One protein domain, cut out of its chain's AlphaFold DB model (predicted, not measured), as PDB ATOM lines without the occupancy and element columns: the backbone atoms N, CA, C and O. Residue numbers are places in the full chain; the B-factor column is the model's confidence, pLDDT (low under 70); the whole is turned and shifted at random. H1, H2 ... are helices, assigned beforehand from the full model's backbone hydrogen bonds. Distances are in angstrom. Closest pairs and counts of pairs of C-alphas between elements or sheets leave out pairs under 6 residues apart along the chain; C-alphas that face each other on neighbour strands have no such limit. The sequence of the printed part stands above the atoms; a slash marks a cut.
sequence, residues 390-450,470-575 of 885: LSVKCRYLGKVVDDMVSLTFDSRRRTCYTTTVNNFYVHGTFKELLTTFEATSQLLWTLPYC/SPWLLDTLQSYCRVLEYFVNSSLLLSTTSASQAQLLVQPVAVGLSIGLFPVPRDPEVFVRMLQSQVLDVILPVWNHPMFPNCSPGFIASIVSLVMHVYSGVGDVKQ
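AT A GLANCE: This is residues 390 to 450 and 470 to 575 of the 885 residues of the protein "E3 ubiquitin-protein ligase UPL1" of Prunus yedoensis var. nudiflora (UniProt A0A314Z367). What shape do these atoms make? Five long helices, H1, H3, H4, H7 and H8, form an up-and-down bundle, each running against the one before it, and H4 packs on the other four. The short H2, H5 and H6 gather at the end where H1 and H4 finish. How large is it? The printed part has 167 residues with eight named helices, H1 to H8 in order, and no named strand: all helix, compact, radius of gyration of the C-alphas 16.4 A, spans 51 by 43 by 30 A.

HOW THE PARTS SIT: What does the first helix touch? H1, residues 390 to 408, touches H4, residues 471 to 488, at a shallow tilt of 29 degrees; the closest C-alphas, Gly 398 and Thr 476, are 4.2 A apart. With residues 407 to 408 alone it touches H2, residues 418 to 426, closest at the C-alphas of Thr 408 and Thr 420, 6.3 A. What else touches H4? H3, residues 429 to 446, does with residues 437 to 444 alone, closest C-alphas Phe 437 and Tyr 480, 6.7 A. The helical hairpin of H7, residues 524 to 543, and H8, residues 553 to 567, touches it too, closest C-alphas Val 488 and Gln 532, 5.4 A, and Glu 485 and Leu 562, 5.5 A. Are the backbones regular in their O i to N i+4 pairs? Every pair is within hydrogen-bond range in H2, H4 and H8, but 14 of 15 in H1, 12 of 14 in H3, 13 of 16 in H7 and 3 of 4 in H6, residues 499 to 506; H5, residues 490 to 493, is too short for one.

IN THESE COORDINATES: Where does H1 begin? C-alpha 390 is at (0.087, 48.773, -35.045), and H1 is 27.0 A long. How long are the others? H3 is 25.6 A, H4 25.5 A, H7 27.5 A with a kink of 34 degrees near residue 537, and H8 20.8 A, ending at C-alpha 567, (-1.359, 35.011, -4.848).

THE WHOLE: Is anything missing? Residues 451 to 469 are not printed, and C-alphas 450 and 470 are 7.7 A apart across the cut. Which link is long? That of H6 to H7, residues 507 to 523. Where is confidence low? In 57 residues pLDDT is under 70, among them 490 to 524 and 567 to 575.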
ATOM      1  N   LEU A 390       0.287  49.442 -36.339       76.38
ATOM      2  CA  LEU A 390       0.087  48.773 -35.045       76.38
ATOM      3  C   LEU A 390       1.098  49.280 -33.999       76.38
ATOM      4  O   LEU A 390       0.765  49.391 -32.820       76.38
ATOM      5  N   SER A 391       2.294  49.679 -34.445       78.94
ATOM      6  CA  SER A 391       3.325  50.341 -33.646       78.94
ATOM      7  C   SER A 391       2.863  51.669 -33.035       78.94
ATOM      8  O   SER A 391       3.045  51.867 -31.831       78.94
ATOM      9  N   VAL A 392       2.221  52.564 -33.799       81.44
ATOM     10  CA  VAL A 392       1.672  53.838 -33.290       81.44
ATOM     11  C   VAL A 392       0.599  53.577 -32.248       81.44
ATOM     12  O   VAL A 392       0.620  54.196 -31.184       81.44
ATOM     13  N   LYS A 393      -0.305  52.627 -32.513       84.00
ATOM     14  CA  LYS A 393      -1.377  52.285 -31.572       84.00
ATOM     15  C   LYS A 393      -0.830  51.704 -30.268       84.00
ATOM     16  O   LYS A 393      -1.259  52.121 -29.195       84.00
ATOM     17  N   CYS A 394       0.144  50.797 -30.330       82.94
ATOM     18  CA  CYS A 394       0.778  50.252 -29.132       82.94
ATOM     19  C   CYS A 394       1.514  51.339 -28.342       82.94
ATOM     20  O   CYS A 394       1.304  51.446 -27.138       82.94
ATOM     21  N   ARG A 395       2.299  52.207 -28.996       83.31
ATOM     22  CA  ARG A 395       2.992  53.325 -28.325       83.31
ATOM     23  C   ARG A 395       2.024  54.307 -27.668       83.31
ATOM     24  O   ARG A 395       2.282  54.748 -26.548       83.31
ATOM     25  N   TYR A 396       0.905  54.598 -28.332       87.94
ATOM     26  CA  TYR A 396      -0.180  55.401 -27.778       87.94
ATOM     27  C   TYR A 396      -0.734  54.768 -26.499       87.94
ATOM     28  O   TYR A 396      -0.749  55.414 -25.451       87.94
ATOM     29  N   LEU A 397      -1.109  53.485 -26.556       86.31
ATOM     30  CA  LEU A 397      -1.627  52.755 -25.399       86.31
ATOM     31  C   LEU A 397      -0.609  52.710 -24.254       86.31
ATOM     32  O   LEU A 397      -0.957  53.031 -23.123       86.31
ATOM     33  N   GLY A 398       0.663  52.416 -24.537       84.69
ATOM     34  CA  GLY A 398       1.716  52.407 -23.518       84.69
ATOM     35  C   GLY A 398       1.878  53.748 -22.805       84.69
ATOM     36  O   GLY A 398       2.083  53.762 -21.593       84.69
ATOM     37  N   LYS A 399       1.737  54.874 -23.520       87.25
ATOM     38  CA  LYS A 399       1.754  56.218 -22.919       87.25
ATOM     39  C   LYS A 399       0.516  56.496 -22.072       87.25
ATOM     40  O   LYS A 399       0.657  57.005 -20.965       87.25
ATOM     41  N   VAL A 400      -0.675  56.127 -22.548       89.06
ATOM     42  CA  VAL A 400      -1.918  56.279 -21.771       89.06
ATOM     43  C   VAL A 400      -1.849  55.486 -20.465       89.06
ATOM     44  O   VAL A 400      -2.221  55.996 -19.410       89.06
ATOM     45  N   VAL A 401      -1.336  54.260 -20.527       87.69
ATOM     46  CA  VAL A 401      -1.179  53.362 -19.380       87.69
ATOM     47  C   VAL A 401      -0.107  53.867 -18.408       87.69
ATOM     48  O   VAL A 401      -0.336  53.867 -17.200       87.69
ATOM     49  N   ASP A 402       1.027  54.371 -18.897       86.88
ATOM     50  CA  ASP A 402       2.056  54.998 -18.050       86.88
ATOM     51  C   ASP A 402       1.502  56.226 -17.298       86.88
ATOM     52  O   ASP A 402       1.712  56.396 -16.093       86.88
ATOM     53  N   ASP A 403       0.674  57.036 -17.962       85.94
ATOM     54  CA  ASP A 403      -0.004  58.163 -17.323       85.94
ATOM     55  C   ASP A 403      -1.000  57.700 -16.246       85.94
ATOM     56  O   ASP A 403      -1.071  58.327 -15.182       85.94
ATOM     57  N   MET A 404      -1.692  56.566 -16.442       85.81
ATOM     58  CA  MET A 404      -2.553  55.959 -15.415       85.81
ATOM     59  C   MET A 404      -1.778  55.577 -14.146       85.81
ATOM     60  O   MET A 404      -2.307  55.796 -13.054       85.81
ATOM     61  N   VAL A 405      -0.525  55.097 -14.246       84.50
ATOM     62  CA  VAL A 405       0.331  54.820 -13.066       84.50
ATOM     63  C   VAL A 405       0.455  56.064 -12.190       84.50
ATOM     64  O   VAL A 405       0.279  56.016 -10.972       84.50
ATOM     65  N   SER A 406       0.729  57.210 -12.815       82.69
ATOM     66  CA  SER A 406       0.935  58.475 -12.104       82.69
ATOM     67  C   SER A 406      -0.333  59.028 -11.435       82.69
ATOM     68  O   SER A 406      -0.251  59.929 -10.593       82.69
ATOM     69  N   LEU A 407      -1.504  58.503 -11.811       82.12
ATOM     70  CA  LEU A 407      -2.813  58.872 -11.273       82.12
ATOM     71  C   LEU A 407      -3.308  57.927 -10.189       82.12
ATOM     72  O   LEU A 407      -4.111  58.343  -9.355       82.12
ATOM     73  N   THR A 408      -2.863  56.675 -10.188       78.00
ATOM     74  CA  THR A 408      -3.247  55.685  -9.177       78.00
ATOM     75  C   THR A 408      -2.251  55.639  -8.024       78.00
ATOM     76  O   THR A 408      -2.671  55.441  -6.883       78.00
ATOM     77  N   PHE A 409      -0.965  55.902  -8.275       79.56
ATOM     78  CA  PHE A 409       0.100  55.736  -7.289       79.56
ATOM     79  C   PHE A 409       0.949  56.999  -7.081       79.56
ATOM     80  O   PHE A 409       1.446  57.615  -8.024       79.56
ATOM     81  N   ASP A 410       1.181  57.369  -5.815       75.62
ATOM     82  CA  ASP A 410       2.147  58.414  -5.450       75.62
ATOM     83  C   ASP A 410       3.467  57.786  -4.989       75.62
ATOM     84  O   ASP A 410       3.589  57.348  -3.842       75.62
ATOM     85  N   SER A 411       4.484  57.807  -5.855       70.00
ATOM     86  CA  SER A 411       5.819  57.269  -5.556       70.00
ATOM     87  C   SER A 411       6.489  57.925  -4.347       70.00
ATOM     88  O   SER A 411       7.231  57.260  -3.623       70.00
ATOM     89  N   ARG A 412       6.197  59.205  -4.068       66.88
ATOM     90  CA  ARG A 412       6.789  59.930  -2.929       66.88
ATOM     91  C   ARG A 412       6.197  59.491  -1.601       66.88
ATOM     92  O   ARG A 412       6.901  59.434  -0.600       66.88
ATOM     93  N   ARG A 413       4.888  59.243  -1.584       65.00
ATOM     94  CA  ARG A 413       4.151  58.872  -0.368       65.00
ATOM     95  C   ARG A 413       4.012  57.362  -0.205       65.00
ATOM     96  O   ARG A 413       3.659  56.923   0.883       65.00
ATOM     97  N   ARG A 414       4.311  56.588  -1.257       68.88
ATOM     98  CA  ARG A 414       4.041  55.146  -1.360       68.88
ATOM     99  C   ARG A 414       2.581  54.818  -1.021       68.88
ATOM    100  O   ARG A 414       2.302  53.842  -0.335       68.88
ATOM    101  N   THR A 415       1.659  55.671  -1.469       68.06
ATOM    102  CA  THR A 415       0.214  55.550  -1.212       68.06
ATOM    103  C   THR A 415      -0.550  55.402  -2.518       68.06
ATOM    104  O   THR A 415      -0.267  56.129  -3.473       68.06
ATOM    105  N   CYS A 416      -1.552  54.521  -2.528       75.94
ATOM    106  CA  CYS A 416      -2.479  54.358  -3.643       75.94
ATOM    107  C   CYS A 416      -3.734  55.226  -3.451       75.94
ATOM    108  O   CYS A 416      -4.301  55.298  -2.359       75.94
ATOM    109  N   TYR A 417      -4.197  55.870  -4.522       77.44
ATOM    110  CA  TYR A 417      -5.440  56.638  -4.534       77.44
ATOM    111  C   TYR A 417      -6.637  55.708  -4.726       77.44
ATOM    112  O   TYR A 417      -7.141  55.515  -5.832       77.44
ATOM    113  N   THR A 418      -7.111  55.140  -3.621       74.88
ATOM    114  CA  THR A 418      -8.207  54.162  -3.598       74.88
ATOM    115  C   THR A 418      -9.493  54.650  -4.269       74.88
ATOM    116  O   THR A 418     -10.180  53.881  -4.937       74.88
ATOM    117  N   THR A 419      -9.805  55.943  -4.171       76.31
ATOM    118  CA  THR A 419     -10.971  56.519  -4.851       76.31
ATOM    119  C   THR A 419     -10.835  56.503  -6.373       76.31
ATOM    120  O   THR A 419     -11.813  56.261  -7.073       76.31
ATOM    121  N   THR A 420      -9.641  56.752  -6.911       80.44
ATOM    122  CA  THR A 420      -9.399  56.697  -8.361       80.44
ATOM    123  C   THR A 420      -9.531  55.260  -8.865       80.44
ATOM    124  O   THR A 420     -10.175  55.033  -9.883       80.44
ATOM    125  N   VAL A 421      -9.015  54.290  -8.100       81.50
ATOM    126  CA  VAL A 421      -9.164  52.851  -8.383       81.50
ATOM    127  C   VAL A 421     -10.638  52.439  -8.439       81.50
ATOM    128  O   VAL A 421     -11.064  51.816  -9.407       81.50
ATOM    129  N   ASN A 422     -11.436  52.851  -7.450       82.50
ATOM    130  CA  ASN A 422     -12.878  52.603  -7.426       82.50
ATOM    131  C   ASN A 422     -13.588  53.234  -8.643       82.50
ATOM    132  O   ASN A 422     -14.323  52.553  -9.354       82.50
ATOM    133  N   ASN A 423     -13.306  54.504  -8.963       79.75
ATOM    134  CA  ASN A 423     -13.901  55.164 -10.134       79.75
ATOM    135  C   ASN A 423     -13.531  54.467 -11.458       79.75
ATOM    136  O   ASN A 423     -14.394  54.309 -12.319       79.75
ATOM    137  N   PHE A 424     -12.286  54.011 -11.624       83.38
ATOM    138  CA  PHE A 424     -11.879  53.246 -12.810       83.38
ATOM    139  C   PHE A 424     -12.583  51.890 -12.915       83.38
ATOM    140  O   PHE A 424     -12.894  51.454 -14.024       83.38
ATOM    141  N   TYR A 425     -12.878  51.244 -11.788       82.19
ATOM    142  CA  TYR A 425     -13.639  50.000 -11.773       82.19
ATOM    143  C   TYR A 425     -15.123  50.224 -12.116       82.19
ATOM    144  O   TYR A 425     -15.634  49.642 -13.070       82.19
ATOM    145  N   VAL A 426     -15.806  51.129 -11.401       80.31
ATOM    146  CA  VAL A 426     -17.252  51.402 -11.558       80.31
ATOM    147  C   VAL A 426     -17.621  51.828 -12.981       80.31
ATOM    148  O   VAL A 426     -18.697  51.486 -13.477       80.31
ATOM    149  N   HIS A 427     -16.733  52.570 -13.646       79.31
ATOM    150  CA  HIS A 427     -16.955  53.060 -15.005       79.31
ATOM    151  C   HIS A 427     -16.452  52.120 -16.107       79.31
ATOM    152  O   HIS A 427     -16.594  52.455 -17.278       79.31
ATOM    153  N   GLY A 428     -15.906  50.948 -15.770       78.69
ATOM    154  CA  GLY A 428     -15.443  49.969 -16.757       78.69
ATOM    155  C   GLY A 428     -14.092  50.290 -17.402       78.69
ATOM    156  O   GLY A 428     -13.639  49.519 -18.243       78.69
ATOM    157  N   THR A 429     -13.407  51.362 -16.988       83.69
ATOM    158  CA  THR A 429     -12.041  51.690 -17.436       83.69
ATOM    159  C   THR A 429     -11.071  50.548 -17.133       83.69
ATOM    160  O   THR A 429     -10.214  50.237 -17.949       83.69
ATOM    161  N   PHE A 430     -11.227  49.892 -15.979       85.31
ATOM    162  CA  PHE A 430     -10.421  48.727 -15.611       85.31
ATOM    163  C   PHE A 430     -10.667  47.525 -16.537       85.31
ATOM    164  O   PHE A 430      -9.719  46.874 -16.963       85.31
ATOM    165  N   LYS A 431     -11.926  47.267 -16.912       86.00
ATOM    166  CA  LYS A 431     -12.260  46.210 -17.874       86.00
ATOM    167  C   LYS A 431     -11.641  46.497 -19.244       86.00
ATOM    168  O   LYS A 431     -11.070  45.595 -19.837       86.00
ATOM    169  N   GLU A 432     -11.701  47.743 -19.709       85.62
ATOM    170  CA  GLU A 432     -11.084  48.136 -20.983       85.62
ATOM    171  C   GLU A 432      -9.544  48.080 -20.938       85.62
ATOM    172  O   GLU A 432      -8.876  47.744 -21.915       85.62
ATOM    173  N   LEU A 433      -8.940  48.358 -19.780       87.50
ATOM    174  CA  LEU A 433      -7.503  48.157 -19.578       87.50
ATOM    175  C   LEU A 433      -7.126  46.677 -19.754       87.50
ATOM    176  O   LEU A 433      -6.127  46.368 -20.397       87.50
ATOM    177  N   LEU A 434      -7.940  45.768 -19.215       86.00
ATOM    178  CA  LEU A 434      -7.741  44.327 -19.345       86.00
ATOM    179  C   LEU A 434      -7.940  43.834 -20.784       86.00
ATOM    180  O   LEU A 434      -7.101  43.083 -21.274       86.00
ATOM    181  N   THR A 435      -8.977  44.292 -21.491       86.62
ATOM    182  CA  THR A 435      -9.205  43.914 -22.900       86.62
ATOM    183  C   THR A 435      -8.097  44.431 -23.815       86.62
ATOM    184  O   THR A 435      -7.646  43.718 -24.711       86.62
ATOM    185  N   THR A 436      -7.606  45.654 -23.585       84.88
ATOM    186  CA  THR A 436      -6.485  46.211 -24.357       84.88
ATOM    187  C   THR A 436      -5.159  45.519 -24.032       84.88
ATOM    188  O   THR A 436      -4.359  45.295 -24.943       84.88
ATOM    189  N   PHE A 437      -4.932  45.105 -22.781       86.44
ATOM    190  CA  PHE A 437      -3.794  44.254 -22.423       86.44
ATOM    191  C   PHE A 437      -3.881  42.878 -23.102       86.44
ATOM    192  O   PHE A 437      -2.907  42.434 -23.703       86.44
ATOM    193  N   GLU A 438      -5.050  42.235 -23.096       85.25
ATOM    194  CA  GLU A 438      -5.256  40.956 -23.781       85.25
ATOM    195  C   GLU A 438      -4.959  41.088 -25.281       85.25
ATOM    196  O   GLU A 438      -4.130  40.352 -25.818       85.25
ATOM    197  N   ALA A 439      -5.545  42.088 -25.944       84.00
ATOM    198  CA  ALA A 439      -5.329  42.341 -27.365       84.00
ATOM    199  C   ALA A 439      -3.854  42.639 -27.691       84.00
ATOM    200  O   ALA A 439      -3.318  42.102 -28.658       84.00
ATOM    201  N   THR A 440      -3.168  43.456 -26.883       82.00
ATOM    202  CA  THR A 440      -1.734  43.750 -27.081       82.00
ATOM    203  C   THR A 440      -0.844  42.543 -26.786       82.00
ATOM    204  O   THR A 440       0.159  42.348 -27.468       82.00
ATOM    205  N   SER A 441      -1.222  41.681 -25.840       82.00
ATOM    206  CA  SER A 441      -0.507  40.433 -25.565       82.00
ATOM    207  C   SER A 441      -0.654  39.418 -26.702       82.00
ATOM    208  O   SER A 441       0.306  38.729 -27.031       82.00
ATOM    209  N   GLN A 442      -1.804  39.374 -27.383       81.50
ATOM    210  CA  GLN A 442      -1.998  38.535 -28.572       81.50
ATOM    211  C   GLN A 442      -1.116  38.986 -29.750       81.50
ATOM    212  O   GLN A 442      -0.689  38.155 -30.558       81.50
ATOM    213  N   LEU A 443      -0.773  40.278 -29.834       77.88
ATOM    214  CA  LEU A 443       0.181  40.792 -30.829       77.88
ATOM    215  C   LEU A 443       1.594  40.227 -30.640       77.88
ATOM    216  O   LEU A 443       2.321  40.083 -31.620       77.88
ATOM    217  N   LEU A 444       1.961  39.837 -29.414       73.75
ATOM    218  CA  LEU A 444       3.243  39.185 -29.121       73.75
ATOM    219  C   LEU A 444       3.404  37.853 -29.871       73.75
ATOM    220  O   LEU A 444       4.526  37.436 -30.159       73.75
ATOM    221  N   TRP A 445       2.281  37.199 -30.180       77.50
ATOM    222  CA  TRP A 445       2.232  35.866 -30.779       77.50
ATOM    223  C   TRP A 445       1.864  35.872 -32.267       77.50
ATOM    224  O   TRP A 445       2.148  34.905 -32.966       77.50
ATOM    225  N   THR A 446       1.213  36.933 -32.751       63.50
ATOM    226  CA  THR A 446       0.654  37.009 -34.116       63.50
ATOM    227  C   THR A 446       1.514  37.806 -35.096       63.50
ATOM    228  O   THR A 446       1.429  37.567 -36.301       63.50
ATOM    229  N   LEU A 447       2.353  38.731 -34.618       59.09
ATOM    230  CA  LEU A 447       3.261  39.488 -35.480       59.09
ATOM    231  C   LEU A 447       4.434  38.606 -35.947       59.09
ATOM    232  O   LEU A 447       5.000  37.872 -35.132       59.09
ATOM    233  N   PRO A 448       4.841  38.678 -37.229       44.66
ATOM    234  CA  PRO A 448       6.012  37.958 -37.703       44.66
ATOM    235  C   PRO A 448       7.246  38.444 -36.940       44.66
ATOM    236  O   PRO A 448       7.595  39.625 -36.960       44.66
ATOM    237  N   TYR A 449       7.888  37.511 -36.237       44.00
ATOM    238  CA  TYR A 449       9.162  37.713 -35.559       44.00
ATOM    239  C   TYR A 449      10.158  38.360 -36.530       44.00
ATOM    240  O   TYR A 449      10.322  37.874 -37.651       44.00
ATOM    241  N   CYS A 450      10.831  39.437 -36.116       28.75
ATOM    242  CA  CYS A 450      11.976  39.951 -36.864       28.75
ATOM    243  C   CYS A 450      13.069  38.881 -36.829       28.75
ATOM    244  O   CYS A 450      13.812  38.761 -35.859       28.75
ATOM    245  N   SER A 470      10.005  43.226 -30.800       67.88
ATOM    246  CA  SER A 470      10.121  44.661 -31.026       67.88
ATOM    247  C   SER A 470      10.074  45.426 -29.692       67.88
ATOM    248  O   SER A 470       9.132  45.220 -28.917       67.88
ATOM    249  N   PRO A 471      11.036  46.328 -29.416       74.69
ATOM    250  CA  PRO A 471      11.168  46.984 -28.112       74.69
ATOM    251  C   PRO A 471       9.913  47.780 -27.746       74.69
ATOM    252  O   PRO A 471       9.459  47.736 -26.610       74.69
ATOM    253  N   TRP A 472       9.262  48.395 -28.739       78.69
ATOM    254  CA  TRP A 472       8.030  49.154 -28.533       78.69
ATOM    255  C   TRP A 472       6.868  48.305 -28.001       78.69
ATOM    256  O   TRP A 472       6.057  48.827 -27.246       78.69
ATOM    257  N   LEU A 473       6.763  47.021 -28.360       79.94
ATOM    258  CA  LEU A 473       5.689  46.156 -27.861       79.94
ATOM    259  C   LEU A 473       5.979  45.737 -26.417       79.94
ATOM    260  O   LEU A 473       5.105  45.834 -25.557       79.94
ATOM    261  N   LEU A 474       7.222  45.340 -26.138       79.56
ATOM    262  CA  LEU A 474       7.653  44.961 -24.793       79.56
ATOM    263  C   LEU A 474       7.537  46.124 -23.801       79.56
ATOM    264  O   LEU A 474       7.022  45.920 -22.704       79.56
ATOM    265  N   ASP A 475       7.933  47.336 -24.197       80.19
ATOM    266  CA  ASP A 475       7.811  48.538 -23.364       80.19
ATOM    267  C   ASP A 475       6.345  48.807 -22.998       80.19
ATOM    268  O   ASP A 475       6.023  49.119 -21.851       80.19
ATOM    269  N   THR A 476       5.431  48.636 -23.958       83.44
ATOM    270  CA  THR A 476       3.997  48.851 -23.721       83.44
ATOM    271  C   THR A 476       3.425  47.804 -22.774       83.44
ATOM    272  O   THR A 476       2.762  48.166 -21.802       83.44
ATOM    273  N   LEU A 477       3.746  46.524 -22.985       84.31
ATOM    274  CA  LEU A 477       3.333  45.433 -22.104       84.31
ATOM    275  C   LEU A 477       3.907  45.600 -20.692       84.31
ATOM    276  O   LEU A 477       3.198  45.369 -19.715       84.31
ATOM    277  N   GLN A 478       5.149  46.069 -20.556       84.62
ATOM    278  CA  GLN A 478       5.740  46.354 -19.251       84.62
ATOM    279  C   GLN A 478       5.009  47.499 -18.532       84.62
ATOM    280  O   GLN A 478       4.781  47.405 -17.323       84.62
ATOM    281  N   SER A 479       4.590  48.550 -19.245       83.50
ATOM    282  CA  SER A 479       3.742  49.608 -18.675       83.50
ATOM    283  C   SER A 479       2.395  49.067 -18.186       83.50
ATOM    284  O   SER A 479       1.975  49.408 -17.078       83.50
ATOM    285  N   TYR A 480       1.750  48.174 -18.948       85.56
ATOM    286  CA  TYR A 480       0.537  47.474 -18.499       85.56
ATOM    287  C   TYR A 480       0.791  46.669 -17.227       85.56
ATOM    288  O   TYR A 480       0.038  46.803 -16.261       85.56
ATOM    289  N   CYS A 481       1.877  45.894 -17.185       83.62
ATOM    290  CA  CYS A 481       2.205  45.098 -16.011       83.62
ATOM    291  C   CYS A 481       2.389  45.959 -14.756       83.62
ATOM    292  O   CYS A 481       1.856  45.616 -13.705       83.62
ATOM    293  N   ARG A 482       3.064  47.110 -14.868       83.62
ATOM    294  CA  ARG A 482       3.245  48.047 -13.745       83.62
ATOM    295  C   ARG A 482       1.917  48.569 -13.210       83.62
ATOM    296  O   ARG A 482       1.714  48.606 -12.001       83.62
ATOM    297  N   VAL A 483       0.998  48.971 -14.090       84.81
ATOM    298  CA  VAL A 483      -0.334  49.442 -13.675       84.81
ATOM    299  C   VAL A 483      -1.104  48.336 -12.956       84.81
ATOM    300  O   VAL A 483      -1.652  48.574 -11.879       84.81
ATOM    301  N   LEU A 484      -1.128  47.131 -13.532       84.94
ATOM    302  CA  LEU A 484      -1.824  45.981 -12.955       84.94
ATOM    303  C   LEU A 484      -1.240  45.590 -11.592       84.94
ATOM    304  O   LEU A 484      -1.997  45.256 -10.684       84.94
ATOM    305  N   GLU A 485       0.072  45.724 -11.398       83.81
ATOM    306  CA  GLU A 485       0.739  45.426 -10.127       83.81
ATOM    307  C   GLU A 485       0.200  46.319  -9.004       83.81
ATOM    308  O   GLU A 485      -0.125  45.831  -7.920       83.81
ATOM    309  N   TYR A 486      -0.022  47.607  -9.279       80.75
ATOM    310  CA  TYR A 486      -0.631  48.523  -8.312       80.75
ATOM    311  C   TYR A 486      -2.100  48.199  -7.998       80.75
ATOM    312  O   TYR A 486      -2.533  48.422  -6.867       80.75
ATOM    313  N   PHE A 487      -2.864  47.668  -8.959       78.75
ATOM    314  CA  PHE A 487      -4.260  47.255  -8.742       78.75
ATOM    315  C   PHE A 487      -4.399  45.934  -7.974       78.75
ATOM    316  O   PHE A 487      -5.421  45.702  -7.333       78.75
ATOM    317  N   VAL A 488      -3.388  45.069  -8.040       77.75
ATOM    318  CA  VAL A 488      -3.392  43.726  -7.439       77.75
ATOM    319  C   VAL A 488      -2.746  43.720  -6.050       77.75
ATOM    320  O   VAL A 488      -3.067  42.866  -5.219       77.75
ATOM    321  N   ASN A 489      -1.855  44.673  -5.765       79.69
ATOM    322  CA  ASN A 489      -1.097  44.708  -4.521       79.69
ATOM    323  C   ASN A 489      -1.980  45.044  -3.302       79.69
ATOM    324  O   ASN A 489      -2.265  46.204  -2.985       79.69
ATOM    325  N   SER A 490      -2.348  43.995  -2.563       67.69
ATOM    326  CA  SER A 490      -3.156  44.063  -1.342       67.69
ATOM    327  C   SER A 490      -2.508  44.923  -0.250       67.69
ATOM    328  O   SER A 490      -3.206  45.663   0.443       67.69
ATOM    329  N   SER A 491      -1.174  44.919  -0.140       67.25
ATOM    330  CA  SER A 491      -0.443  45.715   0.856       67.25
ATOM    331  C   SER A 491      -0.514  47.224   0.590       67.25
ATOM    332  O   SER A 491      -0.520  48.015   1.535       67.25
ATOM    333  N   LEU A 492      -0.616  47.628  -0.682       67.38
ATOM    334  CA  LEU A 492      -0.742  49.030  -1.085       67.38
ATOM    335  C   LEU A 492      -2.188  49.530  -1.003       67.38
ATOM    336  O   LEU A 492      -2.406  50.700  -0.684       67.38
ATOM    337  N   LEU A 493      -3.165  48.658  -1.265       66.44
ATOM    338  CA  LEU A 493      -4.590  49.001  -1.236       66.44
ATOM    339  C   LEU A 493      -5.204  48.939   0.172       66.44
ATOM    340  O   LEU A 493      -6.102  49.724   0.476       66.44
ATOM    341  N   LEU A 494      -4.714  48.046   1.040       62.28
ATOM    342  CA  LEU A 494      -5.282  47.766   2.369       62.28
ATOM    343  C   LEU A 494      -4.346  48.134   3.536       62.28
ATOM    344  O   LEU A 494      -4.534  47.661   4.659       62.28
ATOM    345  N   SER A 495      -3.334  48.974   3.294       62.28
ATOM    346  CA  SER A 495      -2.361  49.392   4.314       62.28
ATOM    347  C   SER A 495      -3.022  49.921   5.602       62.28
ATOM    348  O   SER A 495      -3.972  50.706   5.584       62.28
ATOM    349  N   THR A 496      -2.467  49.535   6.758       45.88
ATOM    350  CA  THR A 496      -2.980  49.835   8.112       45.88
ATOM    351  C   THR A 496      -2.990  51.322   8.478       45.88
ATOM    352  O   THR A 496      -3.609  51.707   9.467       45.88
ATOM    353  N   THR A 497      -2.348  52.180   7.682       47.09
ATOM    354  CA  THR A 497      -2.334  53.640   7.887       47.09
ATOM    355  C   THR A 497      -3.603  54.337   7.379       47.09
ATOM    356  O   THR A 497      -3.744  55.546   7.553       47.09
ATOM    357  N   SER A 498      -4.525  53.601   6.745       54.44
ATOM    358  CA  SER A 498      -5.594  54.192   5.941       54.44
ATOM    359  C   SER A 498      -6.921  53.424   5.993       54.44
ATOM    360  O   SER A 498      -7.553  53.201   4.961       54.44
ATOM    361  N   ALA A 499      -7.396  53.054   7.187       51.66
ATOM    362  CA  ALA A 499      -8.715  52.423   7.362       51.66
ATOM    363  C   ALA A 499      -9.862  53.226   6.700       51.66
ATOM    364  O   ALA A 499     -10.791  52.647   6.142       51.66
ATOM    365  N   SER A 500      -9.754  54.560   6.663       55.91
ATOM    366  CA  SER A 500     -10.681  55.439   5.940       55.91
ATOM    367  C   SER A 500     -10.520  55.394   4.412       55.91
ATOM    368  O   SER A 500     -11.510  55.550   3.710       55.91
ATOM    369  N   GLN A 501      -9.323  55.141   3.867       55.31
ATOM    370  CA  GLN A 501      -9.115  54.997   2.415       55.31
ATOM    371  C   GLN A 501      -9.537  53.619   1.900       55.31
ATOM    372  O   GLN A 501     -10.016  53.531   0.771       55.31
ATOM    373  N   ALA A 502      -9.425  52.572   2.722       56.06
ATOM    374  CA  ALA A 502      -9.970  51.253   2.407       56.06
ATOM    375  C   ALA A 502     -11.505  51.302   2.283       56.06
ATOM    376  O   ALA A 502     -12.072  50.701   1.379       56.06
ATOM    377  N   GLN A 503     -12.186  52.105   3.107       60.59
ATOM    378  CA  GLN A 503     -13.628  52.353   2.965       60.59
ATOM    379  C   GLN A 503     -13.979  53.169   1.704       60.59
ATOM    380  O   GLN A 503     -15.058  52.998   1.140       60.59
ATOM    381  N   LEU A 504     -13.064  54.012   1.204       59.12
ATOM    382  CA  LEU A 504     -13.233  54.730  -0.069       59.12
ATOM    383  C   LEU A 504     -13.067  53.831  -1.311       59.12
ATOM    384  O   LEU A 504     -13.561  54.209  -2.376       59.12
ATOM    385  N   LEU A 505     -12.437  52.649  -1.190       56.06
ATOM    386  CA  LEU A 505     -12.426  51.625  -2.257       56.06
ATOM    387  C   LEU A 505     -13.829  51.094  -2.549       56.06
ATOM    388  O   LEU A 505     -14.143  50.772  -3.685       56.06
ATOM    389  N   VAL A 506     -14.655  51.009  -1.509       57.22
ATOM    390  CA  VAL A 506     -15.983  50.389  -1.545       57.22
ATOM    391  C   VAL A 506     -17.102  51.422  -1.668       57.22
ATOM    392  O   VAL A 506     -18.261  51.082  -1.900       57.22
ATOM    393  N   GLN A 507     -16.784  52.710  -1.505       60.69
ATOM    394  CA  GLN A 507     -17.806  53.743  -1.460       60.69
ATOM    395  C   GLN A 507     -18.639  53.739  -2.756       60.69
ATOM    396  O   GLN A 507     -18.078  53.954  -3.834       60.69
ATOM    397  N   PRO A 508     -19.970  53.548  -2.673       54.50
ATOM    398  CA  PRO A 508     -20.821  53.626  -3.844       54.50
ATOM    399  C   PRO A 508     -20.769  55.056  -4.386       54.50
ATOM    400  O   PRO A 508     -21.095  56.031  -3.693       54.50
ATOM    401  N   VAL A 509     -20.329  55.193  -5.633       53.09
ATOM    402  CA  VAL A 509     -20.437  56.451  -6.369       53.09
ATOM    403  C   VAL A 509     -21.935  56.692  -6.571       53.09
ATOM    404  O   VAL A 509     -22.623  55.909  -7.219       53.09
ATOM    405  N   ALA A 510     -22.473  57.699  -5.883       47.44
ATOM    406  CA  ALA A 510     -23.909  57.872  -5.712       47.44
ATOM    407  C   ALA A 510     -24.652  58.045  -7.051       47.44
ATOM    408  O   ALA A 510     -24.383  58.977  -7.802       47.44
ATOM    409  N   VAL A 511     -25.604  57.134  -7.274       43.78
ATOM    410  CA  VAL A 511     -26.960  57.293  -7.829       43.78
ATOM    411  C   VAL A 511     -27.249  58.660  -8.466       43.78
ATOM    412  O   VAL A 511     -27.721  59.590  -7.818       43.78
ATOM    413  N   GLY A 512     -27.014  58.746  -9.772       33.53
ATOM    414  CA  GLY A 512     -27.422  59.863 -10.618       33.53
ATOM    415  C   GLY A 512     -27.332  59.457 -12.084       33.53
ATOM    416  O   GLY A 512     -26.311  59.690 -12.717       33.53
ATOM    417  N   LEU A 513     -28.375  58.781 -12.587       36.62
ATOM    418  CA  LEU A 513     -28.642  58.376 -13.987       36.62
ATOM    419  C   LEU A 513     -27.569  57.575 -14.757       36.62
ATOM    420  O   LEU A 513     -27.884  57.002 -15.794       36.62
ATOM    421  N   SER A 514     -26.340  57.458 -14.262       38.38
ATOM    422  CA  SER A 514     -25.360  56.478 -14.726       38.38
ATOM    423  C   SER A 514     -25.431  55.287 -13.782       38.38
ATOM    424  O   SER A 514     -24.943  55.355 -12.656       38.38
ATOM    425  N   ILE A 515     -26.084  54.213 -14.221       39.75
ATOM    426  CA  ILE A 515     -25.922  52.887 -13.623       39.75
ATOM    427  C   ILE A 515     -24.410  52.648 -13.529       39.75
ATOM    428  O   ILE A 515     -23.726  52.686 -14.552       39.75
ATOM    429  N   GLY A 516     -23.872  52.486 -12.316       44.22
ATOM    430  CA  GLY A 516     -22.529  51.937 -12.162       44.22
ATOM    431  C   GLY A 516     -22.532  50.602 -12.892       44.22
ATOM    432  O   GLY A 516     -23.296  49.716 -12.520       44.22
ATOM    433  N   LEU A 517     -21.778  50.506 -13.989       50.81
ATOM    434  CA  LEU A 517     -21.841  49.369 -14.914       50.81
ATOM    435  C   LEU A 517     -21.431  48.063 -14.218       50.81
ATOM    436  O   LEU A 517     -21.814  46.987 -14.668       50.81
ATOM    437  N   PHE A 518     -20.692  48.173 -13.107       55.44
ATOM    438  CA  PHE A 518     -20.205  47.056 -12.311       55.44
ATOM    439  C   PHE A 518     -20.547  47.235 -10.823       55.44
ATOM    440  O   PHE A 518     -20.287  48.306 -10.261       55.44
ATOM    441  N   PRO A 519     -21.107  46.205 -10.158       54.66
ATOM    442  CA  PRO A 519     -21.389  46.252  -8.729       54.66
ATOM    443  C   PRO A 519     -20.083  46.237  -7.922       54.66
ATOM    444  O   PRO A 519     -19.186  45.432  -8.178       54.66
ATOM    445  N   VAL A 520     -19.981  47.125  -6.930       63.50
ATOM    446  CA  VAL A 520     -18.847  47.183  -5.994       63.50
ATOM    447  C   VAL A 520     -19.207  46.383  -4.731       63.50
ATOM    448  O   VAL A 520     -20.250  46.662  -4.132       63.50
ATOM    449  N   PRO A 521     -18.395  45.395  -4.304       65.31
ATOM    450  CA  PRO A 521     -18.612  44.643  -3.070       65.31
ATOM    451  C   PRO A 521     -18.540  45.547  -1.845       65.31
ATOM    452  O   PRO A 521     -17.762  46.492  -1.822       65.31
ATOM    453  N   ARG A 522     -19.300  45.214  -0.794       59.69
ATOM    454  CA  ARG A 522     -19.334  45.972   0.473       59.69
ATOM    455  C   ARG A 522     -18.085  45.793   1.345       59.69
ATOM    456  O   ARG A 522     -17.881  46.582   2.263       59.69
ATOM    457  N   ASP A 523     -17.249  44.807   1.029       66.31
ATOM    458  CA  ASP A 523     -16.007  44.534   1.746       66.31
ATOM    459  C   ASP A 523     -14.790  44.857   0.865       66.31
ATOM    460  O   ASP A 523     -14.686  44.338  -0.253       66.31
ATOM    461  N   PRO A 524     -13.825  45.663   1.352       64.56
ATOM    462  CA  PRO A 524     -12.666  46.076   0.560       64.56
ATOM    463  C   PRO A 524     -11.750  44.894   0.229       64.56
ATOM    464  O   PRO A 524     -11.129  44.872  -0.828       64.56
ATOM    465  N   GLU A 525     -11.708  43.874   1.086       71.06
ATOM    466  CA  GLU A 525     -10.961  42.648   0.813       71.06
ATOM    467  C   GLU A 525     -11.604  41.811  -0.301       71.06
ATOM    468  O   GLU A 525     -10.898  41.244  -1.130       71.06
ATOM    469  N   VAL A 526     -12.941  41.746  -0.356       75.06
ATOM    470  CA  VAL A 526     -13.669  41.052  -1.434       75.06
ATOM    471  C   VAL A 526     -13.471  41.787  -2.757       75.06
ATOM    472  O   VAL A 526     -13.259  41.149  -3.784       75.06
ATOM    473  N   PHE A 527     -13.460  43.121  -2.724       74.88
ATOM    474  CA  PHE A 527     -13.141  43.941  -3.889       74.88
ATOM    475  C   PHE A 527     -11.724  43.682  -4.419       74.88
ATOM    476  O   PHE A 527     -11.559  43.454  -5.615       74.88
ATOM    477  N   VAL A 528     -10.709  43.625  -3.548       77.44
ATOM    478  CA  VAL A 528      -9.333  43.295  -3.968       77.44
ATOM    479  C   VAL A 528      -9.248  41.876  -4.538       77.44
ATOM    480  O   VAL A 528      -8.663  41.706  -5.601       77.44
ATOM    481  N   ARG A 529      -9.882  40.869  -3.917       74.81
ATOM    482  CA  ARG A 529      -9.916  39.495  -4.472       74.81
ATOM    483  C   ARG A 529     -10.573  39.443  -5.850       74.81
ATOM    484  O   ARG A 529     -10.123  38.707  -6.722       74.81
ATOM    485  N   MET A 530     -11.624  40.230  -6.054       77.88
ATOM    486  CA  MET A 530     -12.288  40.324  -7.348       77.88
ATOM    487  C   MET A 530     -11.372  40.967  -8.404       77.88
ATOM    488  O   MET A 530     -11.231  40.403  -9.488       77.88
ATOM    489  N   LEU A 531     -10.682  42.069  -8.086       79.38
ATOM    490  CA  LEU A 531      -9.670  42.646  -8.982       79.38
ATOM    491  C   LEU A 531      -8.572  41.622  -9.308       79.38
ATOM    492  O   LEU A 531      -8.266  41.409 -10.477       79.38
ATOM    493  N   GLN A 532      -8.037  40.937  -8.293       81.12
ATOM    494  CA  GLN A 532      -7.035  39.881  -8.455       81.12
ATOM    495  C   GLN A 532      -7.520  38.763  -9.392       81.12
ATOM    496  O   GLN A 532      -6.758  38.330 -10.254       81.12
ATOM    497  N   SER A 533      -8.785  38.337  -9.284       81.56
ATOM    498  CA  SER A 533      -9.362  37.315 -10.172       81.56
ATOM    499  C   SER A 533      -9.466  37.774 -11.631       81.56
ATOM    500  O   SER A 533      -9.055  37.042 -12.525       81.56
ATOM    501  N   GLN A 534      -9.911  39.011 -11.877       80.81
ATOM    502  CA  GLN A 534     -10.033  39.552 -13.237       80.81
ATOM    503  C   GLN A 534      -8.667  39.755 -13.903       80.81
ATOM    504  O   GLN A 534      -8.523  39.526 -15.100       80.81
ATOM    505  N   VAL A 535      -7.650  40.172 -13.139       83.31
ATOM    506  CA  VAL A 535      -6.277  40.276 -13.655       83.31
ATOM    507  C   VAL A 535      -5.712  38.896 -13.971       83.31
ATOM    508  O   VAL A 535      -5.067  38.718 -15.003       83.31
ATOM    509  N   LEU A 536      -5.971  37.909 -13.112       81.25
ATOM    510  CA  LEU A 536      -5.498  36.550 -13.325       81.25
ATOM    511  C   LEU A 536      -6.060  35.938 -14.613       81.25
ATOM    512  O   LEU A 536      -5.293  35.335 -15.360       81.25
ATOM    513  N   ASP A 537      -7.349  36.137 -14.899       82.56
ATOM    514  CA  ASP A 537      -7.988  35.621 -16.116       82.56
ATOM    515  C   ASP A 537      -7.261  36.069 -17.398       82.56
ATOM    516  O   ASP A 537      -7.183  35.304 -18.357       82.56
ATOM    517  N   VAL A 538      -6.666  37.270 -17.407       82.38
ATOM    518  CA  VAL A 538      -5.925  37.798 -18.567       82.38
ATOM    519  C   VAL A 538      -4.438  37.431 -18.545       82.38
ATOM    520  O   VAL A 538      -3.812  37.289 -19.596       82.38
ATOM    521  N   ILE A 539      -3.849  37.235 -17.364       83.00
ATOM    522  CA  ILE A 539      -2.444  36.821 -17.241       83.00
ATOM    523  C   ILE A 539      -2.263  35.331 -17.558       83.00
ATOM    524  O   ILE A 539      -1.254  34.966 -18.164       83.00
ATOM    525  N   LEU A 540      -3.217  34.467 -17.192       80.69
ATOM    526  CA  LEU A 540      -3.122  33.015 -17.399       80.69
ATOM    527  C   LEU A 540      -2.849  32.613 -18.866       80.69
ATOM    528  O   LEU A 540      -1.951  31.796 -19.085       80.69
ATOM    529  N   PRO A 541      -3.528  33.185 -19.884       81.44
ATOM    530  CA  PRO A 541      -3.209  32.928 -21.290       81.44
ATOM    531  C   PRO A 541      -1.767  33.274 -21.678       81.44
ATOM    532  O   PRO A 541      -1.149  32.545 -22.451       81.44
ATOM    533  N   VAL A 542      -1.215  34.364 -21.132       80.50
ATOM    534  CA  VAL A 542       0.170  34.791 -21.392       80.50
ATOM    535  C   VAL A 542       1.159  33.859 -20.692       80.50
ATOM    536  O   VAL A 542       2.142  33.442 -21.299       80.50
ATOM    537  N   TRP A 543       0.870  33.493 -19.441       79.31
ATOM    538  CA  TRP A 543       1.695  32.612 -18.615       79.31
ATOM    539  C   TRP A 543       1.824  31.198 -19.196       79.31
ATOM    540  O   TRP A 543       2.905  30.613 -19.193       79.31
ATOM    541  N   ASN A 544       0.729  30.663 -19.740       78.56
ATOM    542  CA  ASN A 544       0.675  29.304 -20.280       78.56
ATOM    543  C   ASN A 544       1.149  29.197 -21.742       78.56
ATOM    544  O   ASN A 544       1.183  28.094 -22.296       78.56
ATOM    545  N   HIS A 545       1.513  30.308 -22.388       76.94
ATOM    546  CA  HIS A 545       1.890  30.300 -23.798       76.94
ATOM    547  C   HIS A 545       3.273  29.648 -24.019       76.94
ATOM    548  O   HIS A 545       4.234  29.986 -23.325       76.94
ATOM    549  N   PRO A 546       3.446  28.756 -25.020       69.88
ATOM    550  CA  PRO A 546       4.697  28.017 -25.234       69.88
ATOM    551  C   PRO A 546       5.909  28.904 -25.554       69.88
ATOM    552  O   PRO A 546       7.041  28.490 -25.328       69.88
ATOM    553  N   MET A 547       5.678  30.116 -26.063       69.31
ATOM    554  CA  MET A 547       6.736  31.073 -26.412       69.31
ATOM    555  C   MET A 547       7.078  32.045 -25.269       69.31
ATOM    556  O   MET A 547       8.012  32.825 -25.413       69.31
ATOM    557  N   PHE A 548       6.366  31.999 -24.134       74.50
ATOM    558  CA  PHE A 548       6.622  32.864 -22.973       74.50
ATOM    559  C   PHE A 548       8.048  32.751 -22.396       74.50
ATOM    560  O   PHE A 548       8.640  33.790 -22.104       74.50
ATOM    561  N   PRO A 549       8.662  31.552 -22.312       70.69
ATOM    562  CA  PRO A 549      10.053  31.408 -21.878       70.69
ATOM    563  C   PRO A 549      11.092  32.147 -22.732       70.69
ATOM    564  O   PRO A 549      12.192  32.415 -22.260       70.69
ATOM    565  N   ASN A 550      10.753  32.485 -23.981       68.38
ATOM    566  CA  ASN A 550      11.657  33.159 -24.916       68.38
ATOM    567  C   ASN A 550      11.545  34.695 -24.860       68.38
ATOM    568  O   ASN A 550      12.257  35.390 -25.587       68.38
ATOM    569  N   CYS A 551      10.645  35.231 -24.030       72.19
ATOM    570  CA  CYS A 551      10.435  36.667 -23.870       72.19
ATOM    571  C   CYS A 551      11.583  37.344 -23.096       72.19
ATOM    572  O   CYS A 551      12.442  36.697 -22.499       72.19
ATOM    573  N   SER A 552      11.596  38.683 -23.075       75.31
ATOM    574  CA  SER A 552      12.621  39.426 -22.333       75.31
ATOM    575  C   SER A 552      12.550  39.135 -20.822       75.31
ATOM    576  O   SER A 552      11.456  39.055 -20.252       75.31
ATOM    577  N   PRO A 553      13.700  39.039 -20.125       72.56
ATOM    578  CA  PRO A 553      13.717  38.747 -18.691       72.56
ATOM    579  C   PRO A 553      13.021  39.842 -17.866       72.56
ATOM    580  O   PRO A 553      12.390  39.547 -16.859       72.56
ATOM    581  N   GLY A 554      13.046  41.106 -18.303       75.44
ATOM    582  CA  GLY A 554      12.312  42.184 -17.627       75.44
ATOM    583  C   GLY A 554      10.788  42.007 -17.681       75.44
ATOM    584  O   GLY A 554      10.096  42.288 -16.700       75.44
ATOM    585  N   PHE A 555      10.262  41.498 -18.799       80.12
ATOM    586  CA  PHE A 555       8.835  41.215 -18.947       80.12
ATOM    587  C   PHE A 555       8.419  39.994 -18.121       80.12
ATOM    588  O   PHE A 555       7.460  40.076 -17.356       80.12
ATOM    589  N   ILE A 556       9.187  38.901 -18.198       78.38
ATOM    590  CA  ILE A 556       8.932  37.688 -17.407       78.38
ATOM    591  C   ILE A 556       8.924  38.022 -15.909       78.38
ATOM    592  O   ILE A 556       7.984  37.650 -15.216       78.38
ATOM    593  N   ALA A 557       9.893  38.802 -15.417       79.81
ATOM    594  CA  ALA A 557       9.947  39.210 -14.012       79.81
ATOM    595  C   ALA A 557       8.720  40.042 -13.597       79.81
ATOM    596  O   ALA A 557       8.208  39.882 -12.491       79.81
ATOM    597  N   SER A 558       8.216  40.892 -14.497       80.94
ATOM    598  CA  SER A 558       7.017  41.701 -14.250       80.94
ATOM    599  C   SER A 558       5.760  40.829 -14.145       80.94
ATOM    600  O   SER A 558       4.937  41.039 -13.257       80.94
ATOM    601  N   ILE A 559       5.626  39.808 -14.999       82.44
ATOM    602  CA  ILE A 559       4.520  38.844 -14.920       82.44
ATOM    603  C   ILE A 559       4.643  37.962 -13.668       82.44
ATOM    604  O   ILE A 559       3.651  37.764 -12.975       82.44
ATOM    605  N   VAL A 560       5.847  37.488 -13.325       79.88
ATOM    606  CA  VAL A 560       6.088  36.740 -12.075       79.88
ATOM    607  C   VAL A 560       5.690  37.587 -10.863       79.88
ATOM    608  O   VAL A 560       4.986  37.085  -9.992       79.88
ATOM    609  N   SER A 561       6.053  38.879 -10.833       81.00
ATOM    610  CA  SER A 561       5.623  39.811  -9.779       81.00
ATOM    611  C   SER A 561       4.099  39.955  -9.729       81.00
ATOM    612  O   SER A 561       3.506  39.963  -8.654       81.00
ATOM    613  N   LEU A 562       3.421  40.031 -10.873       81.19
ATOM    614  CA  LEU A 562       1.959  40.104 -10.896       81.19
ATOM    615  C   LEU A 562       1.310  38.857 -10.308       81.19
ATOM    616  O   LEU A 562       0.435  38.979  -9.453       81.19
ATOM    617  N   VAL A 563       1.757  37.673 -10.727       80.88
ATOM    618  CA  VAL A 563       1.271  36.402 -10.179       80.88
ATOM    619  C   VAL A 563       1.558  36.364  -8.674       80.88
ATOM    620  O   VAL A 563       0.645  36.150  -7.886       80.88
ATOM    621  N   MET A 564       2.769  36.713  -8.243       78.94
ATOM    622  CA  MET A 564       3.124  36.863  -6.826       78.94
ATOM    623  C   MET A 564       2.121  37.729  -6.054       78.94
ATOM    624  O   MET A 564       1.595  37.303  -5.029       78.94
ATOM    625  N   HIS A 565       1.791  38.919  -6.560       76.75
ATOM    626  CA  HIS A 565       0.846  39.820  -5.904       76.75
ATOM    627  C   HIS A 565      -0.599  39.295  -5.919       76.75
ATOM    628  O   HIS A 565      -1.310  39.485  -4.931       76.75
ATOM    629  N   VAL A 566      -1.037  38.616  -6.990       78.50
ATOM    630  CA  VAL A 566      -2.363  37.964  -7.066       78.50
ATOM    631  C   VAL A 566      -2.480  36.880  -5.995       78.50
ATOM    632  O   VAL A 566      -3.522  36.742  -5.355       78.50
ATOM    633  N   TYR A 567      -1.403  36.124  -5.789       69.94
ATOM    634  CA  TYR A 567      -1.359  35.011  -4.848       69.94
ATOM    635  C   TYR A 567      -0.985  35.419  -3.420       69.94
ATOM    636  O   TYR A 567      -1.280  34.672  -2.485       69.94
ATOM    637  N   SER A 568      -0.425  36.617  -3.224       68.12
ATOM    638  CA  SER A 568      -0.217  37.209  -1.903       68.12
ATOM    639  C   SER A 568      -1.575  37.484  -1.245       68.12
ATOM    640  O   SER A 568      -2.343  38.362  -1.655       68.12
ATOM    641  N   GLY A 569      -1.923  36.667  -0.249       59.72
ATOM    642  CA  GLY A 569      -3.230  36.695   0.400       59.72
ATOM    643  C   GLY A 569      -3.615  38.094   0.896       59.72
ATOM    644  O   GLY A 569      -2.817  38.808   1.501       59.72
ATOM    645  N   VAL A 570      -4.877  38.473   0.685       54.06
ATOM    646  CA  VAL A 570      -5.426  39.803   1.018       54.06
ATOM    647  C   VAL A 570      -5.414  40.106   2.538       54.06
ATOM    648  O   VAL A 570      -5.549  41.261   2.930       54.06
ATOM    649  N   GLY A 571      -5.187  39.100   3.399       49.03
ATOM    650  CA  GLY A 571      -5.181  39.221   4.867       49.03
ATOM    651  C   GLY A 571      -3.842  38.976   5.590       49.03
ATOM    652  O   GLY A 571      -3.727  39.338   6.761       49.03
ATOM    653  N   ASP A 572      -2.813  38.423   4.932       46.06
ATOM    654  CA  ASP A 572      -1.572  37.975   5.607       46.06
ATOM    655  C   ASP A 572      -0.560  39.103   5.893       46.06
ATOM    656  O   ASP A 572       0.381  38.955   6.680       46.06
ATOM    657  N   VAL A 573      -0.780  40.295   5.331       46.31
ATOM    658  CA  VAL A 573       0.103  41.461   5.525       46.31
ATOM    659  C   VAL A 573       0.111  41.943   6.987       46.31
ATOM    660  O   VAL A 573       1.063  42.594   7.423       46.31
ATOM    661  N   LYS A 574      -0.904  41.583   7.788       40.53
ATOM    662  CA  LYS A 574      -0.950  41.909   9.224       40.53
ATOM    663  C   LYS A 574       0.141  41.213  10.050       40.53
ATOM    664  O   LYS A 574       0.437  41.707  11.135       40.53
ATOM    665  N   GLN A 575       0.752  40.127   9.566       39.84
ATOM    666  CA  GLN A 575       1.645  39.294  10.383       39.84
ATOM    667  C   GLN A 575       3.109  39.283   9.899       39.84
ATOM    668  O   GLN A 575       4.026  39.279  10.723       39.84
TER     669      GLN A 575